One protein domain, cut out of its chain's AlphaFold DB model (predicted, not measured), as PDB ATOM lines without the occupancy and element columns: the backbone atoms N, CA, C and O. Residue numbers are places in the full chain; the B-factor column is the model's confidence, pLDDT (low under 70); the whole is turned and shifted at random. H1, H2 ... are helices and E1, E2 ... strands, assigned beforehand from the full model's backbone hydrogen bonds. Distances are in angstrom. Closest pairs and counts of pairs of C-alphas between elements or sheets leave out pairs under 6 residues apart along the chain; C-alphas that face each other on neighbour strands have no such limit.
ATOM      1  N   ASN A 408      22.217 -15.934 -15.061       82.69
ATOM      2  CA  ASN A 408      22.261 -16.867 -16.199       82.69
ATOM      3  C   ASN A 408      23.312 -16.453 -17.238       82.69
ATOM      4  O   ASN A 408      24.018 -17.305 -17.767       82.69
ATOM      5  N   ALA A 409      23.479 -15.146 -17.460       80.19
ATOM      6  CA  ALA A 409      24.506 -14.594 -18.339       80.19
ATOM      7  C   ALA A 409      25.938 -14.969 -17.912       80.19
ATOM      8  O   ALA A 409      26.812 -15.138 -18.758       80.19
ATOM      9  N   ALA A 410      26.196 -15.116 -16.608       81.44
ATOM     10  CA  ALA A 410      27.485 -15.583 -16.103       81.44
ATOM     11  C   ALA A 410      27.618 -17.109 -16.224       81.44
ATOM     12  O   ALA A 410      28.648 -17.591 -16.696       81.44
ATOM     13  N   TYR A 411      26.573 -17.866 -15.875       84.06
ATOM     14  CA  TYR A 411      26.570 -19.328 -16.018       84.06
ATOM     15  C   TYR A 411      26.743 -19.780 -17.472       84.06
ATOM     16  O   TYR A 411      27.517 -20.697 -17.736       84.06
ATOM     17  N   GLU A 412      26.139 -19.082 -18.432       84.56
ATOM     18  CA  GLU A 412      26.313 -19.387 -19.851       84.56
ATOM     19  C   GLU A 412      27.740 -19.100 -20.346       84.56
ATOM     20  O   GLU A 412      28.262 -19.852 -21.169       84.56
ATOM     21  N   ARG A 413      28.424 -18.076 -19.806       83.25
ATOM     22  CA  ARG A 413      29.862 -17.857 -20.069       83.25
ATOM     23  C   ARG A 413      30.719 -18.993 -19.502       83.25
ATOM     24  O   ARG A 413      31.634 -19.439 -20.192       83.25
ATOM     25  N   PHE A 414      30.410 -19.501 -18.305       84.50
ATOM     26  CA  PHE A 414      31.099 -20.674 -17.750       84.50
ATOM     27  C   PHE A 414      30.862 -21.931 -18.604       84.50
ATOM     28  O   PHE A 414      31.829 -22.598 -18.968       84.50
ATOM     29  N   MET A 415      29.622 -22.213 -19.023       86.56
ATOM     30  CA  MET A 415      29.328 -23.364 -19.891       86.56
ATOM     31  C   MET A 415      29.979 -23.239 -21.276       86.56
ATOM     32  O   MET A 415      30.572 -24.205 -21.753       86.56
ATOM     33  N   LYS A 416      29.976 -22.046 -21.889       85.19
ATOM     34  CA  LYS A 416      30.688 -21.787 -23.156       85.19
ATOM     35  C   LYS A 416      32.209 -21.898 -23.019       85.19
ATOM     36  O   LYS A 416      32.865 -22.268 -23.985       85.19
ATOM     37  N   ARG A 417      32.784 -21.610 -21.843       83.38
ATOM     38  CA  ARG A 417      34.205 -21.875 -21.550       83.38
ATOM     39  C   ARG A 417      34.478 -23.378 -21.438       83.38
ATOM     40  O   ARG A 417      35.450 -23.842 -22.019       83.38
ATOM     41  N   ILE A 418      33.613 -24.130 -20.756       85.88
ATOM     42  CA  ILE A 418      33.714 -25.597 -20.640       85.88
ATOM     43  C   ILE A 418      33.613 -26.272 -22.019       85.88
ATOM     44  O   ILE A 418      34.414 -27.140 -22.335       85.88
ATOM     45  N   GLN A 419      32.695 -25.821 -22.878       84.50
ATOM     46  CA  GLN A 419      32.539 -26.304 -24.261       84.50
ATOM     47  C   GLN A 419      33.724 -25.984 -25.188       84.50
ATOM     48  O   GLN A 419      33.792 -26.526 -26.286       84.50
ATOM     49  N   ARG A 420      34.626 -25.080 -24.784       84.19
ATOM     50  CA  ARG A 420      35.784 -24.615 -25.568       84.19
ATOM     51  C   ARG A 420      37.123 -25.101 -24.998       84.19
ATOM     52  O   ARG A 420      38.159 -24.524 -25.313       84.19
ATOM     53  N   LEU A 421      37.115 -26.125 -24.143       82.88
ATOM     54  CA  LEU A 421      38.345 -26.785 -23.709       82.88
ATOM     55  C   LEU A 421      38.977 -27.529 -24.898       82.88
ATOM     56  O   LEU A 421      38.283 -28.206 -25.650       82.88
ATOM     57  N   GLU A 422      40.296 -27.401 -25.051       75.50
ATOM     58  CA  GLU A 422      41.068 -27.922 -26.197       75.50
ATOM     59  C   GLU A 422      40.970 -29.453 -26.345       75.50
ATOM     60  O   GLU A 422      41.016 -29.991 -27.448       75.50
ATOM     61  N   GLU A 423      40.794 -30.158 -25.226       80.00
ATOM     62  CA  GLU A 423      40.571 -31.601 -25.178       80.00
ATOM     63  C   GLU A 423      39.091 -31.910 -24.920       80.00
ATOM     64  O   GLU A 423      38.598 -31.702 -23.808       80.00
ATOM     65  N   GLN A 424      38.409 -32.527 -25.891       82.44
ATOM     66  CA  GLN A 424      37.018 -32.985 -25.739       82.44
ATOM     67  C   GLN A 424      36.814 -33.869 -24.493       82.44
ATOM     68  O   GLN A 424      35.788 -33.774 -23.827       82.44
ATOM     69  N   ILE A 425      37.813 -34.678 -24.118       80.62
ATOM     70  CA  ILE A 425      37.755 -35.546 -22.929       80.62
ATOM     71  C   ILE A 425      37.608 -34.714 -21.638       80.62
ATOM     72  O   ILE A 425      36.920 -35.136 -20.709       80.62
ATOM     73  N   ARG A 426      38.189 -33.505 -21.575       83.56
ATOM     74  CA  ARG A 426      37.997 -32.585 -20.442       83.56
ATOM     75  C   ARG A 426      36.587 -32.000 -20.442       83.56
ATOM     76  O   ARG A 426      35.968 -31.951 -19.384       83.56
ATOM     77  N   THR A 427      36.050 -31.628 -21.606       86.38
ATOM     78  CA  THR A 427      34.643 -31.207 -21.759       86.38
ATOM     79  C   THR A 427      33.682 -32.294 -21.267       86.38
ATOM     80  O   THR A 427      32.775 -32.011 -20.481       86.38
ATOM     81  N   ASP A 428      33.920 -33.550 -21.648       83.81
ATOM     82  CA  ASP A 428      33.107 -34.699 -21.238       83.81
ATOM     83  C   ASP A 428      33.200 -34.952 -19.718       83.81
ATOM     84  O   ASP A 428      32.175 -35.177 -19.069       83.81
ATOM     85  N   ILE A 429      34.398 -34.838 -19.120       85.44
ATOM     86  CA  ILE A 429      34.581 -34.884 -17.658       85.44
ATOM     87  C   ILE A 429      33.814 -33.750 -16.972       85.44
ATOM     88  O   ILE A 429      33.098 -34.017 -16.010       85.44
ATOM     89  N   ALA A 430      33.915 -32.508 -17.455       87.81
ATOM     90  CA  ALA A 430      33.208 -31.367 -16.870       87.81
ATOM     91  C   ALA A 430      31.690 -31.590 -16.860       87.81
ATOM     92  O   ALA A 430      31.037 -31.414 -15.831       87.81
ATOM     93  N   LEU A 431      31.127 -32.033 -17.988       88.12
ATOM     94  CA  LEU A 431      29.697 -32.318 -18.113       88.12
ATOM     95  C   LEU A 431      29.273 -33.504 -17.231       88.12
ATOM     96  O   LEU A 431      28.237 -33.421 -16.567       88.12
ATOM     97  N   LYS A 432      30.077 -34.574 -17.142       86.62
ATOM     98  CA  LYS A 432      29.824 -35.718 -16.245       86.62
ATOM     99  C   LYS A 432      29.853 -35.293 -14.770       86.62
ATOM    100  O   LYS A 432      28.918 -35.606 -14.036       86.62
ATOM    101  N   VAL A 433      30.870 -34.536 -14.351       88.00
ATOM    102  CA  VAL A 433      31.016 -33.999 -12.986       88.00
ATOM    103  C   VAL A 433      29.849 -33.080 -12.627       88.00
ATOM    104  O   VAL A 433      29.228 -33.272 -11.581       88.00
ATOM    105  N   LEU A 434      29.497 -32.124 -13.493       89.56
ATOM    106  CA  LEU A 434      28.361 -31.230 -13.258       89.56
ATOM    107  C   LEU A 434      27.043 -32.012 -13.187       89.56
ATOM    108  O   LEU A 434      26.273 -31.782 -12.260       89.56
ATOM    109  N   THR A 435      26.814 -32.991 -14.074       86.69
ATOM    110  CA  THR A 435      25.627 -33.871 -14.021       86.69
ATOM    111  C   THR A 435      25.525 -34.589 -12.673       86.69
ATOM    112  O   THR A 435      24.473 -34.547 -12.030       86.69
ATOM    113  N   LEU A 436      26.620 -35.212 -12.218       86.69
ATOM    114  CA  LEU A 436      26.679 -35.936 -10.945       86.69
ATOM    115  C   LEU A 436      26.429 -35.001  -9.753       86.69
ATOM    116  O   LEU A 436      25.587 -35.300  -8.911       86.69
ATOM    117  N   ILE A 437      27.090 -33.840  -9.696       86.38
ATOM    118  CA  ILE A 437      26.909 -32.870  -8.603       86.38
ATOM    119  C   ILE A 437      25.481 -32.298  -8.589       86.38
ATOM    120  O   ILE A 437      24.935 -32.064  -7.511       86.38
ATOM    121  N   VAL A 438      24.876 -32.047  -9.753       83.75
ATOM    122  CA  VAL A 438      23.531 -31.455  -9.883       83.75
ATOM    123  C   VAL A 438      22.423 -32.445  -9.519       83.75
ATOM    124  O   VAL A 438      21.451 -32.037  -8.883       83.75
ATOM    125  N   ARG A 439      22.564 -33.729  -9.882       81.62
ATOM    126  CA  ARG A 439      21.545 -34.769  -9.635       81.62
ATOM    127  C   ARG A 439      21.764 -35.611  -8.371       81.62
ATOM    128  O   ARG A 439      20.842 -36.314  -7.959       81.62
ATOM    129  N   ALA A 440      22.926 -35.541  -7.720       80.69
ATOM    130  CA  ALA A 440      23.142 -36.232  -6.449       80.69
ATOM    131  C   ALA A 440      22.256 -35.663  -5.324       80.69
ATOM    132  O   ALA A 440      22.286 -34.469  -5.027       80.69
ATOM    133  N   ARG A 441      21.530 -36.554  -4.631       68.62
ATOM    134  CA  ARG A 441      20.672 -36.232  -3.469       68.62
ATOM    135  C   ARG A 441      21.434 -35.725  -2.232       68.62
ATOM    136  O   ARG A 441      20.798 -35.270  -1.293       68.62
ATOM    137  N   ARG A 442      22.769 -35.826  -2.218       74.44
ATOM    138  CA  ARG A 442      23.672 -35.363  -1.148       74.44
ATOM    139  C   ARG A 442      24.983 -34.826  -1.737       74.44
ATOM    140  O   ARG A 442      25.305 -35.189  -2.871       74.44
ATOM    141  N   PRO A 443      25.803 -34.057  -0.994       78.62
ATOM    142  CA  PRO A 443      27.147 -33.703  -1.434       78.62
ATOM    143  C   PRO A 443      28.013 -34.956  -1.625       78.62
ATOM    144  O   PRO A 443      28.168 -35.777  -0.712       78.62
ATOM    145  N   LEU A 444      28.602 -35.085  -2.811       84.12
ATOM    146  CA  LEU A 444      29.588 -36.119  -3.121       84.12
ATOM    147  C   LEU A 444      30.973 -35.678  -2.637       84.12
ATOM    148  O   LEU A 444      31.261 -34.485  -2.539       84.12
ATOM    149  N   THR A 445      31.827 -36.634  -2.304       86.25
ATOM    150  CA  THR A 445      33.260 -36.419  -2.063       86.25
ATOM    151  C   THR A 445      34.045 -36.485  -3.371       86.25
ATOM    152  O   THR A 445      33.578 -37.059  -4.358       86.25
ATOM    153  N   ILE A 446      35.260 -35.932  -3.387       85.06
ATOM    154  CA  ILE A 446      36.133 -36.005  -4.568       85.06
ATOM    155  C   ILE A 446      36.444 -37.455  -4.982       85.06
ATOM    156  O   ILE A 446      36.511 -37.738  -6.172       85.06
ATOM    157  N   ILE A 447      36.540 -38.386  -4.025       83.12
ATOM    158  CA  ILE A 447      36.803 -39.813  -4.286       83.12
ATOM    159  C   ILE A 447      35.576 -40.500  -4.907       83.12
ATOM    160  O   ILE A 447      35.709 -41.277  -5.849       83.12
ATOM    161  N   GLU A 448      34.368 -40.188  -4.428       85.94
ATOM    162  CA  GLU A 448      33.128 -40.683  -5.043       85.94
ATOM    163  C   GLU A 448      32.989 -40.175  -6.488       85.94
ATOM    164  O   GLU A 448      32.697 -40.959  -7.386       85.94
ATOM    165  N   LEU A 449      33.281 -38.892  -6.738       86.50
ATOM    166  CA  LEU A 449      33.274 -38.328  -8.091       86.50
ATOM    167  C   LEU A 449      34.360 -38.925  -8.998       86.50
ATOM    168  O   LEU A 449      34.073 -39.202 -10.158       86.50
ATOM    169  N   GLN A 450      35.575 -39.163  -8.493       84.88
ATOM    170  CA  GLN A 450      36.636 -39.856  -9.238       84.88
ATOM    171  C   GLN A 450      36.165 -41.237  -9.715       84.88
ATOM    172  O   GLN A 450      36.300 -41.554 -10.898       84.88
ATOM    173  N   ASN A 451      35.561 -42.030  -8.826       84.06
ATOM    174  CA  ASN A 451      35.063 -43.365  -9.157       84.06
ATOM    175  C   ASN A 451      33.941 -43.320 -10.213       84.06
ATOM    176  O   ASN A 451      34.012 -44.037 -11.209       84.06
ATOM    177  N   GLU A 452      32.948 -42.440 -10.046       84.38
ATOM    178  CA  GLU A 452      31.801 -42.305 -10.966       84.38
ATOM    179  C   GLU A 452      32.162 -41.695 -12.336       84.38
ATOM    180  O   GLU A 452      31.495 -41.956 -13.342       84.38
ATOM    181  N   VAL A 453      33.221 -40.882 -12.408       83.31
ATOM    182  CA  VAL A 453      33.757 -40.360 -13.678       83.31
ATOM    183  C   VAL A 453      34.585 -41.427 -14.397       83.31
ATOM    184  O   VAL A 453      34.413 -41.620 -15.599       83.31
ATOM    185  N   PHE A 454      35.440 -42.164 -13.681       81.00
ATOM    186  CA  PHE A 454      36.302 -43.200 -14.266       81.00
ATOM    187  C   PHE A 454      35.628 -44.564 -14.478       81.00
ATOM    188  O   PHE A 454      36.244 -45.460 -15.061       81.00
ATOM    189  N   ALA A 455      34.358 -44.703 -14.087       77.69
ATOM    190  CA  ALA A 455      33.474 -45.765 -14.562       77.69
ATOM    191  C   ALA A 455      33.237 -45.685 -16.087       77.69
ATOM    192  O   ALA A 455      33.046 -46.714 -16.732       77.69
ATOM    193  N   ASP A 456      33.313 -44.491 -16.693       77.00
ATOM    194  CA  ASP A 456      33.366 -44.369 -18.151       77.00
ATOM    195  C   ASP A 456      34.784 -44.697 -18.652       77.00
ATOM    196  O   ASP A 456      35.742 -43.937 -18.465       77.00
ATOM    197  N   HIS A 457      34.911 -45.841 -19.329       71.75
ATOM    198  CA  HIS A 457      36.169 -46.335 -19.895       71.75
ATOM    199  C   HIS A 457      36.866 -45.336 -20.839       71.75
ATOM    200  O   HIS A 457      38.085 -45.423 -21.014       71.75
ATOM    201  N   ARG A 458      36.138 -44.378 -21.431       74.69
ATOM    202  CA  ARG A 458      36.709 -43.327 -22.289       74.69
ATOM    203  C   ARG A 458      37.470 -42.288 -21.466       74.69
ATOM    204  O   ARG A 458      38.565 -41.885 -21.855       74.69
ATOM    205  N   LEU A 459      36.917 -41.901 -20.314       72.88
ATOM    206  CA  LEU A 459      37.443 -40.841 -19.440       72.88
ATOM    207  C   LEU A 459      38.582 -41.344 -18.537       72.88
ATOM    208  O   LEU A 459      39.481 -40.584 -18.174       72.88
ATOM    209  N   ARG A 460      38.604 -42.650 -18.240       69.44
ATOM    210  CA  ARG A 460      39.641 -43.327 -17.437       69.44
ATOM    211  C   ARG A 460      41.079 -43.145 -17.954       69.44
ATOM    212  O   ARG A 460      42.020 -43.305 -17.181       69.44
ATOM    213  N   LYS A 461      41.267 -42.761 -19.224       62.00
ATOM    214  CA  LYS A 461      42.588 -42.513 -19.841       62.00
ATOM    215  C   LYS A 461      43.401 -41.386 -19.188       62.00
ATOM    216  O   LYS A 461      44.619 -41.393 -19.318       62.00
ATOM    217  N   ILE A 462      42.759 -40.452 -18.480       64.38
ATOM    218  CA  ILE A 462      43.435 -39.338 -17.783       64.38
ATOM    219  C   ILE A 462      44.078 -39.781 -16.449       64.38
ATOM    220  O   ILE A 462      44.938 -39.088 -15.910       64.38
ATOM    221  N   GLY A 463      43.733 -40.967 -15.932       57.50
ATOM    222  CA  GLY A 463      44.418 -41.619 -14.808       57.50
ATOM    223  C   GLY A 463      44.099 -41.056 -13.418       57.50
ATOM    224  O   GLY A 463      43.822 -41.835 -12.509       57.50
ATOM    225  N   VAL A 464      44.106 -39.729 -13.240       65.94
ATOM    226  CA  VAL A 464      43.786 -39.054 -11.967       65.94
ATOM    227  C   VAL A 464      43.000 -37.766 -12.230       65.94
ATOM    228  O   VAL A 464      43.416 -36.931 -13.024       65.94
ATOM    229  N   LEU A 465      41.878 -37.585 -11.528       74.00
ATOM    230  CA  LEU A 465      41.105 -36.339 -11.500       74.00
ATOM    231  C   LEU A 465      41.368 -35.668 -10.150       74.00
ATOM    232  O   LEU A 465      40.629 -35.877  -9.187       74.00
ATOM    233  N   ASP A 466      42.493 -34.963 -10.048       78.25
ATOM    234  CA  ASP A 466      42.894 -34.293  -8.809       78.25
ATOM    235  C   ASP A 466      42.036 -33.046  -8.531       78.25
ATOM    236  O   ASP A 466      41.234 -32.609  -9.356       78.25
ATOM    237  N   GLU A 467      42.211 -32.460  -7.349       81.31
ATOM    238  CA  GLU A 467      41.457 -31.284  -6.914       81.31
ATOM    239  C   GLU A 467      41.660 -30.071  -7.829       81.31
ATOM    240  O   GLU A 467      40.703 -29.345  -8.081       81.31
ATOM    241  N   ARG A 468      42.863 -29.870  -8.380       79.50
ATOM    242  CA  ARG A 468      43.133 -28.756  -9.301       79.50
ATOM    243  C   ARG A 468      42.479 -28.994 -10.656       79.50
ATOM    244  O   ARG A 468      41.697 -28.160 -11.103       79.50
ATOM    245  N   THR A 469      42.701 -30.172 -11.242       80.25
ATOM    246  CA  THR A 469      42.088 -30.575 -12.515       80.25
ATOM    247  C   THR A 469      40.564 -30.490 -12.442       80.25
ATOM    248  O   THR A 469      39.942 -29.967 -13.359       80.25
ATOM    249  N   LEU A 470      39.949 -30.923 -11.335       83.25
ATOM    250  CA  LEU A 470      38.504 -30.823 -11.108       83.25
ATOM    251  C   LEU A 470      37.992 -29.372 -11.172       83.25
ATOM    252  O   LEU A 470      36.982 -29.109 -11.830       83.25
ATOM    253  N   LEU A 471      38.678 -28.438 -10.507       81.69
ATOM    254  CA  LEU A 471      38.304 -27.019 -10.463       81.69
ATOM    255  C   LEU A 471      38.512 -26.328 -11.819       81.69
ATOM    256  O   LEU A 471      37.622 -25.606 -12.278       81.69
ATOM    257  N   ASP A 472      39.645 -26.587 -12.477       79.81
ATOM    258  CA  ASP A 472      39.992 -26.010 -13.779       79.81
ATOM    259  C   ASP A 472      39.054 -26.497 -14.892       79.81
ATOM    260  O   ASP A 472      38.524 -25.689 -15.661       79.81
ATOM    261  N   VAL A 473      38.788 -27.808 -14.942       83.38
ATOM    262  CA  VAL A 473      37.886 -28.440 -15.919       83.38
ATOM    263  C   VAL A 473      36.434 -27.997 -15.709       83.38
ATOM    264  O   VAL A 473      35.723 -27.752 -16.681       83.38
ATOM    265  N   CYS A 474      36.002 -27.775 -14.462       83.44
ATOM    266  CA  CYS A 474      34.691 -27.185 -14.157       83.44
ATOM    267  C   CYS A 474      34.672 -25.642 -14.220       83.44
ATOM    268  O   CYS A 474      33.711 -25.026 -13.752       83.44
ATOM    269  N   ALA A 475      35.723 -25.002 -14.749       78.25
ATOM    270  CA  ALA A 475      35.859 -23.549 -14.888       78.25
ATOM    271  C   ALA A 475      35.572 -22.738 -13.599       78.25
ATOM    272  O   ALA A 475      35.090 -21.608 -13.673       78.25
ATOM    273  N   ASN A 476      35.878 -23.301 -12.423       73.06
ATOM    274  CA  ASN A 476      35.572 -22.763 -11.086       73.06
ATOM    275  C   ASN A 476      34.067 -22.563 -10.763       73.06
ATOM    276  O   ASN A 476      33.725 -21.915  -9.773       73.06
ATOM    277  N   LEU A 477      33.152 -23.177 -11.529       81.31
ATOM    278  CA  LEU A 477      31.717 -23.267 -11.192       81.31
ATOM    279  C   LEU A 477      31.451 -24.214  -9.995       81.31
ATOM    280  O   LEU A 477      30.379 -24.202  -9.381       81.31
ATOM    281  N   VAL A 478      32.455 -25.023  -9.660       82.19
ATOM    282  CA  VAL A 478      32.519 -25.996  -8.566       82.19
ATOM    283  C   VAL A 478      33.614 -25.564  -7.584       82.19
ATOM    284  O   VAL A 478      34.613 -24.982  -8.003       82.19
ATOM    285  N   PHE A 479      33.453 -25.873  -6.296       78.06
ATOM    286  CA  PHE A 479      34.516 -25.792  -5.292       78.06
ATOM    287  C   PHE A 479      34.629 -27.091  -4.480       78.06
ATOM    288  O   PHE A 479      33.663 -27.853  -4.359       78.06
ATOM    289  N   VAL A 480      35.813 -27.329  -3.911       78.25
ATOM    290  CA  VAL A 480      36.065 -28.420  -2.959       78.25
ATOM    291  C   VAL A 480      36.141 -27.843  -1.549       78.25
ATOM    292  O   VAL A 480      36.711 -26.781  -1.314       78.25
ATOM    293  N   ASP A 481      35.490 -28.530  -0.622       70.75
ATOM    294  CA  ASP A 481      35.224 -28.084   0.737       70.75
ATOM    295  C   ASP A 481      36.301 -28.607   1.699       70.75
ATOM    296  O   ASP A 481      36.485 -29.825   1.781       70.75
ATOM    297  N   ASP A 482      36.975 -27.725   2.457       63.03
ATOM    298  CA  ASP A 482      38.109 -28.076   3.347       63.03
ATOM    299  C   ASP A 482      37.695 -28.824   4.640       63.03
ATOM    300  O   ASP A 482      37.995 -28.469   5.780       63.03
ATOM    301  N   THR A 483      36.930 -29.894   4.465       59.84
ATOM    302  CA  THR A 483      36.665 -30.901   5.485       59.84
ATOM    303  C   THR A 483      37.582 -32.098   5.279       59.84
ATOM    304  O   THR A 483      37.976 -32.425   4.162       59.84
ATOM    305  N   ARG A 484      37.782 -32.890   6.342       57.22
ATOM    306  CA  ARG A 484      38.431 -34.220   6.282       57.22
ATOM    307  C   ARG A 484      37.805 -35.213   5.274       57.22
ATOM    308  O   ARG A 484      38.313 -36.321   5.157       57.22
ATOM    309  N   ARG A 485      36.690 -34.873   4.613       61.28
ATOM    310  CA  ARG A 485      36.023 -35.698   3.591       61.28
ATOM    311  C   ARG A 485      36.075 -35.100   2.177       61.28
ATOM    312  O   ARG A 485      35.667 -35.794   1.256       61.28
ATOM    313  N   LYS A 486      36.561 -33.861   1.999       78.38
ATOM    314  CA  LYS A 486      36.645 -33.152   0.706       78.38
ATOM    315  C   LYS A 486      35.380 -33.301  -0.146       78.38
ATOM    316  O   LYS A 486      35.383 -33.913  -1.215       78.38
ATOM    317  N   HIS A 487      34.277 -32.767   0.382       81.50
ATOM    318  CA  HIS A 487      33.013 -32.679  -0.345       81.50
ATOM    319  C   HIS A 487      33.110 -31.659  -1.483       81.50
ATOM    320  O   HIS A 487      33.818 -30.664  -1.376       81.50
ATOM    321  N   VAL A 488      32.390 -31.908  -2.570       82.50
ATOM    322  CA  VAL A 488      32.417 -31.098  -3.789       82.50
ATOM    323  C   VAL A 488      31.044 -30.452  -3.971       82.50
ATOM    324  O   VAL A 488      30.018 -31.139  -3.974       82.50
ATOM    325  N   ARG A 489      31.007 -29.120  -4.075       77.19
ATOM    326  CA  ARG A 489      29.771 -28.316  -4.132       77.19
ATOM    327  C   ARG A 489      29.804 -27.331  -5.306       77.19
ATOM    328  O   ARG A 489      30.866 -26.958  -5.793       77.19
ATOM    329  N   LEU A 490      28.627 -26.899  -5.762       76.31
ATOM    330  CA  LEU A 490      28.497 -25.800  -6.728       76.31
ATOM    331  C   LEU A 490      28.730 -24.460  -6.026       76.31
ATOM    332  O   LEU A 490      28.387 -24.309  -4.856       76.31
ATOM    333  N   ILE A 491      29.251 -23.477  -6.759       69.69
ATOM    334  CA  ILE A 491      29.604 -22.145  -6.242       69.69
ATOM    335  C   ILE A 491      28.427 -21.355  -5.631       69.69
ATOM    336  O   ILE A 491      28.654 -20.464  -4.814       69.69
ATOM    337  N   HIS A 492      27.185 -21.669  -6.018       68.56
ATOM    338  CA  HIS A 492      25.941 -21.150  -5.437       68.56
ATOM    339  C   HIS A 492      24.759 -22.060  -5.829       68.56
ATOM    340  O   HIS A 492      24.839 -22.735  -6.858       68.56
ATOM    341  N   TYR A 493      23.651 -22.064  -5.075       70.12
ATOM    342  CA  TYR A 493      22.499 -22.931  -5.379       70.12
ATOM    343  C   TYR A 493      21.835 -22.590  -6.725       70.12
ATOM    344  O   TYR A 493      21.483 -23.492  -7.475       70.12
ATOM    345  N   SER A 494      21.776 -21.309  -7.101       73.69
ATOM    346  CA  SER A 494      21.227 -20.871  -8.395       73.69
ATOM    347  C   SER A 494      22.032 -21.340  -9.616       73.69
ATOM    348  O   SER A 494      21.536 -21.301 -10.739       73.69
ATOM    349  N   ALA A 495      23.263 -21.833  -9.421       77.69
ATOM    350  CA  ALA A 495      23.962 -22.568 -10.473       77.69
ATOM    351  C   ALA A 495      23.310 -23.940 -10.709       77.69
ATOM    352  O   ALA A 495      23.245 -24.394 -11.842       77.69
ATOM    353  N   GLN A 496      22.787 -24.597  -9.669       78.50
ATOM    354  CA  GLN A 496      22.068 -25.866  -9.799       78.50
ATOM    355  C   GLN A 496      20.745 -25.691 -10.548       78.50
ATOM    356  O   GLN A 496      20.453 -26.501 -11.417       78.50
ATOM    357  N   GLU A 497      19.994 -24.622 -10.263       76.38
ATOM    358  CA  GLU A 497      18.770 -24.260 -10.999       76.38
ATOM    359  C   GLU A 497      19.059 -24.116 -12.502       76.38
ATOM    360  O   GLU A 497      18.459 -24.805 -13.325       76.38
ATOM    361  N   TYR A 498      20.062 -23.303 -12.858       84.19
ATOM    362  CA  TYR A 498      20.499 -23.122 -14.244       84.19
ATOM    363  C   TYR A 498      20.959 -24.432 -14.907       84.19
ATOM    364  O   TYR A 498      20.626 -24.699 -16.060       84.19
ATOM    365  N   LEU A 499      21.728 -25.262 -14.194       84.69
ATOM    366  CA  LEU A 499      22.271 -26.512 -14.731       84.69
ATOM    367  C   LEU A 499      21.215 -27.625 -14.861       84.69
ATOM    368  O   LEU A 499      21.389 -28.505 -15.701       84.69
ATOM    369  N   LEU A 500      20.125 -27.591 -14.083       80.62
ATOM    370  CA  LEU A 500      18.970 -28.487 -14.251       80.62
ATOM    371  C   LEU A 500      18.184 -28.178 -15.533       80.62
ATOM    372  O   LEU A 500      17.698 -29.098 -16.187       80.62
ATOM    373  N   GLU A 501      18.094 -26.901 -15.911       80.38
ATOM    374  CA  GLU A 501      17.480 -26.465 -17.173       80.38
ATOM    375  C   GLU A 501      18.413 -26.629 -18.393       80.38
ATOM    376  O   GLU A 501      17.963 -26.528 -19.536       80.38
ATOM    377  N   TYR A 502      19.715 -26.871 -18.191       82.44
ATOM    378  CA  TYR A 502      20.708 -26.779 -19.266       82.44
ATOM    379  C   TYR A 502      20.641 -27.963 -20.260       82.44
ATOM    380  O   TYR A 502      20.872 -29.109 -19.855       82.44
ATOM    381  N   PRO A 503      20.432 -27.732 -21.578       74.94
ATOM    382  CA  PRO A 503      20.114 -28.797 -22.536       74.94
ATOM    383  C   PRO A 503      21.085 -29.982 -22.565       74.94
ATOM    384  O   PRO A 503      20.642 -31.127 -22.533       74.94
ATOM    385  N   LEU A 504      22.406 -29.747 -22.560       69.75
ATOM    386  CA  LEU A 504      23.391 -30.841 -22.623       69.75
ATOM    387  C   LEU A 504      23.369 -31.740 -21.377       69.75
ATOM    388  O   LEU A 504      23.587 -32.945 -21.484       69.75
ATOM    389  N   LEU A 505      23.062 -31.177 -20.204       70.31
ATOM    390  CA  LEU A 505      22.941 -31.936 -18.956       70.31
ATOM    391  C   LEU A 505      21.595 -32.672 -18.871       70.31
ATOM    392  O   LEU A 505      21.471 -33.631 -18.112       70.31
ATOM    393  N   ASN A 506      20.604 -32.284 -19.681       59.31
ATOM    394  CA  ASN A 506      19.364 -33.038 -19.849       59.31
ATOM    395  C   ASN A 506      19.489 -34.156 -20.899       59.31
ATOM    396  O   ASN A 506      19.041 -35.269 -20.629       59.31
ATOM    397  N   ILE A 507      20.180 -33.926 -22.021       53.16
ATOM    398  CA  ILE A 507      20.480 -34.959 -23.037       53.16
ATOM    399  C   ILE A 507      21.378 -36.066 -22.454       53.16
ATOM    400  O   ILE A 507      21.186 -37.244 -22.744       53.16
ATOM    401  N   ALA A 508      22.291 -35.729 -21.537       47.22
ATOM    402  CA  ALA A 508      23.059 -36.724 -20.782       47.22
ATOM    403  C   ALA A 508      22.187 -37.689 -19.941       47.22
ATOM    404  O   ALA A 508      22.688 -38.724 -19.507       47.22
ATOM    405  N   SER A 509      20.901 -37.382 -19.718       42.56
ATOM    406  CA  SER A 509      19.956 -38.247 -18.990       42.56
ATOM    407  C   SER A 509      19.261 -39.274 -19.888       42.56
ATOM    408  O   SER A 509      18.986 -40.375 -19.423       42.56
TER     409      SER A 509
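This is residues 408 to 509 of the 909 residues of an uncharacterized protein of Morchella conica CCBAS932 (UniProt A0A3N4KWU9). A small two-stranded hairpin, E1 and E2, sits beside the longest helix, H2, which forms the core; the shorter helices H3, H5, H6 and H7 pack round H2 and cross it, with H4 near its first residues. H1 lies toward the edge, joined to H2 by a tight link and only just meeting H6. The printed part has 102 residues, with seven named helices and two named strands in the order H1 H2 H3 H4 H5 E1 E2 H6 H7; the sheet, E1 - E2, is antiparallel and the class is mostly helix. The whole is compact and rounded, with a radius of gyration of the C-alphas of 12.6 A and spans of 32 by 30 by 24 A.

E1, residues 478 to 480, and E2, residues 487 to 490, form an antiparallel hairpin at 156 degrees, with N 479 and O 489 2.9 A apart, within hydrogen-bond range. Residues 444 to 445 pair antiparallel with residues 487 to 488 of E2. The hub is H2, residues 424 to 439; its closest C-alpha pair with E2 is Ile 437 and Arg 489, 7.0 A. H2, by residues 429 to 436, touches H3, residues 446 to 454, at a steep tilt of 55 degrees, opposite ways; the closest C-alphas are those of Lys 432 and Val 453, 6.6 A. By residues 426 to 430 it touches H5, residues 467 to 473, only just about perpendicular at 72 degrees; the closest C-alphas, of Ala 430 and Val 473, are 5.6 A apart. By residues 431 to 435 it touches H7, residues 503 to 509, about perpendicular at 75 degrees; the closest C-alphas, of Thr 435 and Leu 505, are 5.9 A apart. By residues 434 to 438 it touches H6, residues 493 to 501; the closest C-alphas, of Val 438 and Gln 496, are 5.8 A apart. H4, residues 459 to 462, only just touches H2, with 3 pairs of C-alphas within 8 A, the closest being those of Ile 425 and Leu 459, 6.3 A. H1, residues 408 to 418, only just touches H6, with 3 such pairs, the closest those of Asn 408 and Tyr 498, 6.8 A. Every O i to N i+4 pair is within hydrogen-bond range in H2, H3, H5 and H6, against 6 of 7 in H1 and 2 of 3 in H7; H4 is too short for one.

H2 is 22.4 A long, H1 15.1 A, H6 13.3 A, H3 12.1 A and E2 10.4 A. C-alpha 408 begins H1 at (22.261, -16.867, -16.199), and C-alpha 509 ends H7 at (19.956, -38.247, -18.990).

The farthest C-alphas, of Arg 484 and Pro 503, are 34.6 A apart. The printed part has no cut and no long link. Its mean pLDDT is 77.9; residues 441, 460 to 464, 482 to 485, 491 to 492, 504 and 506 to 509 are under 70.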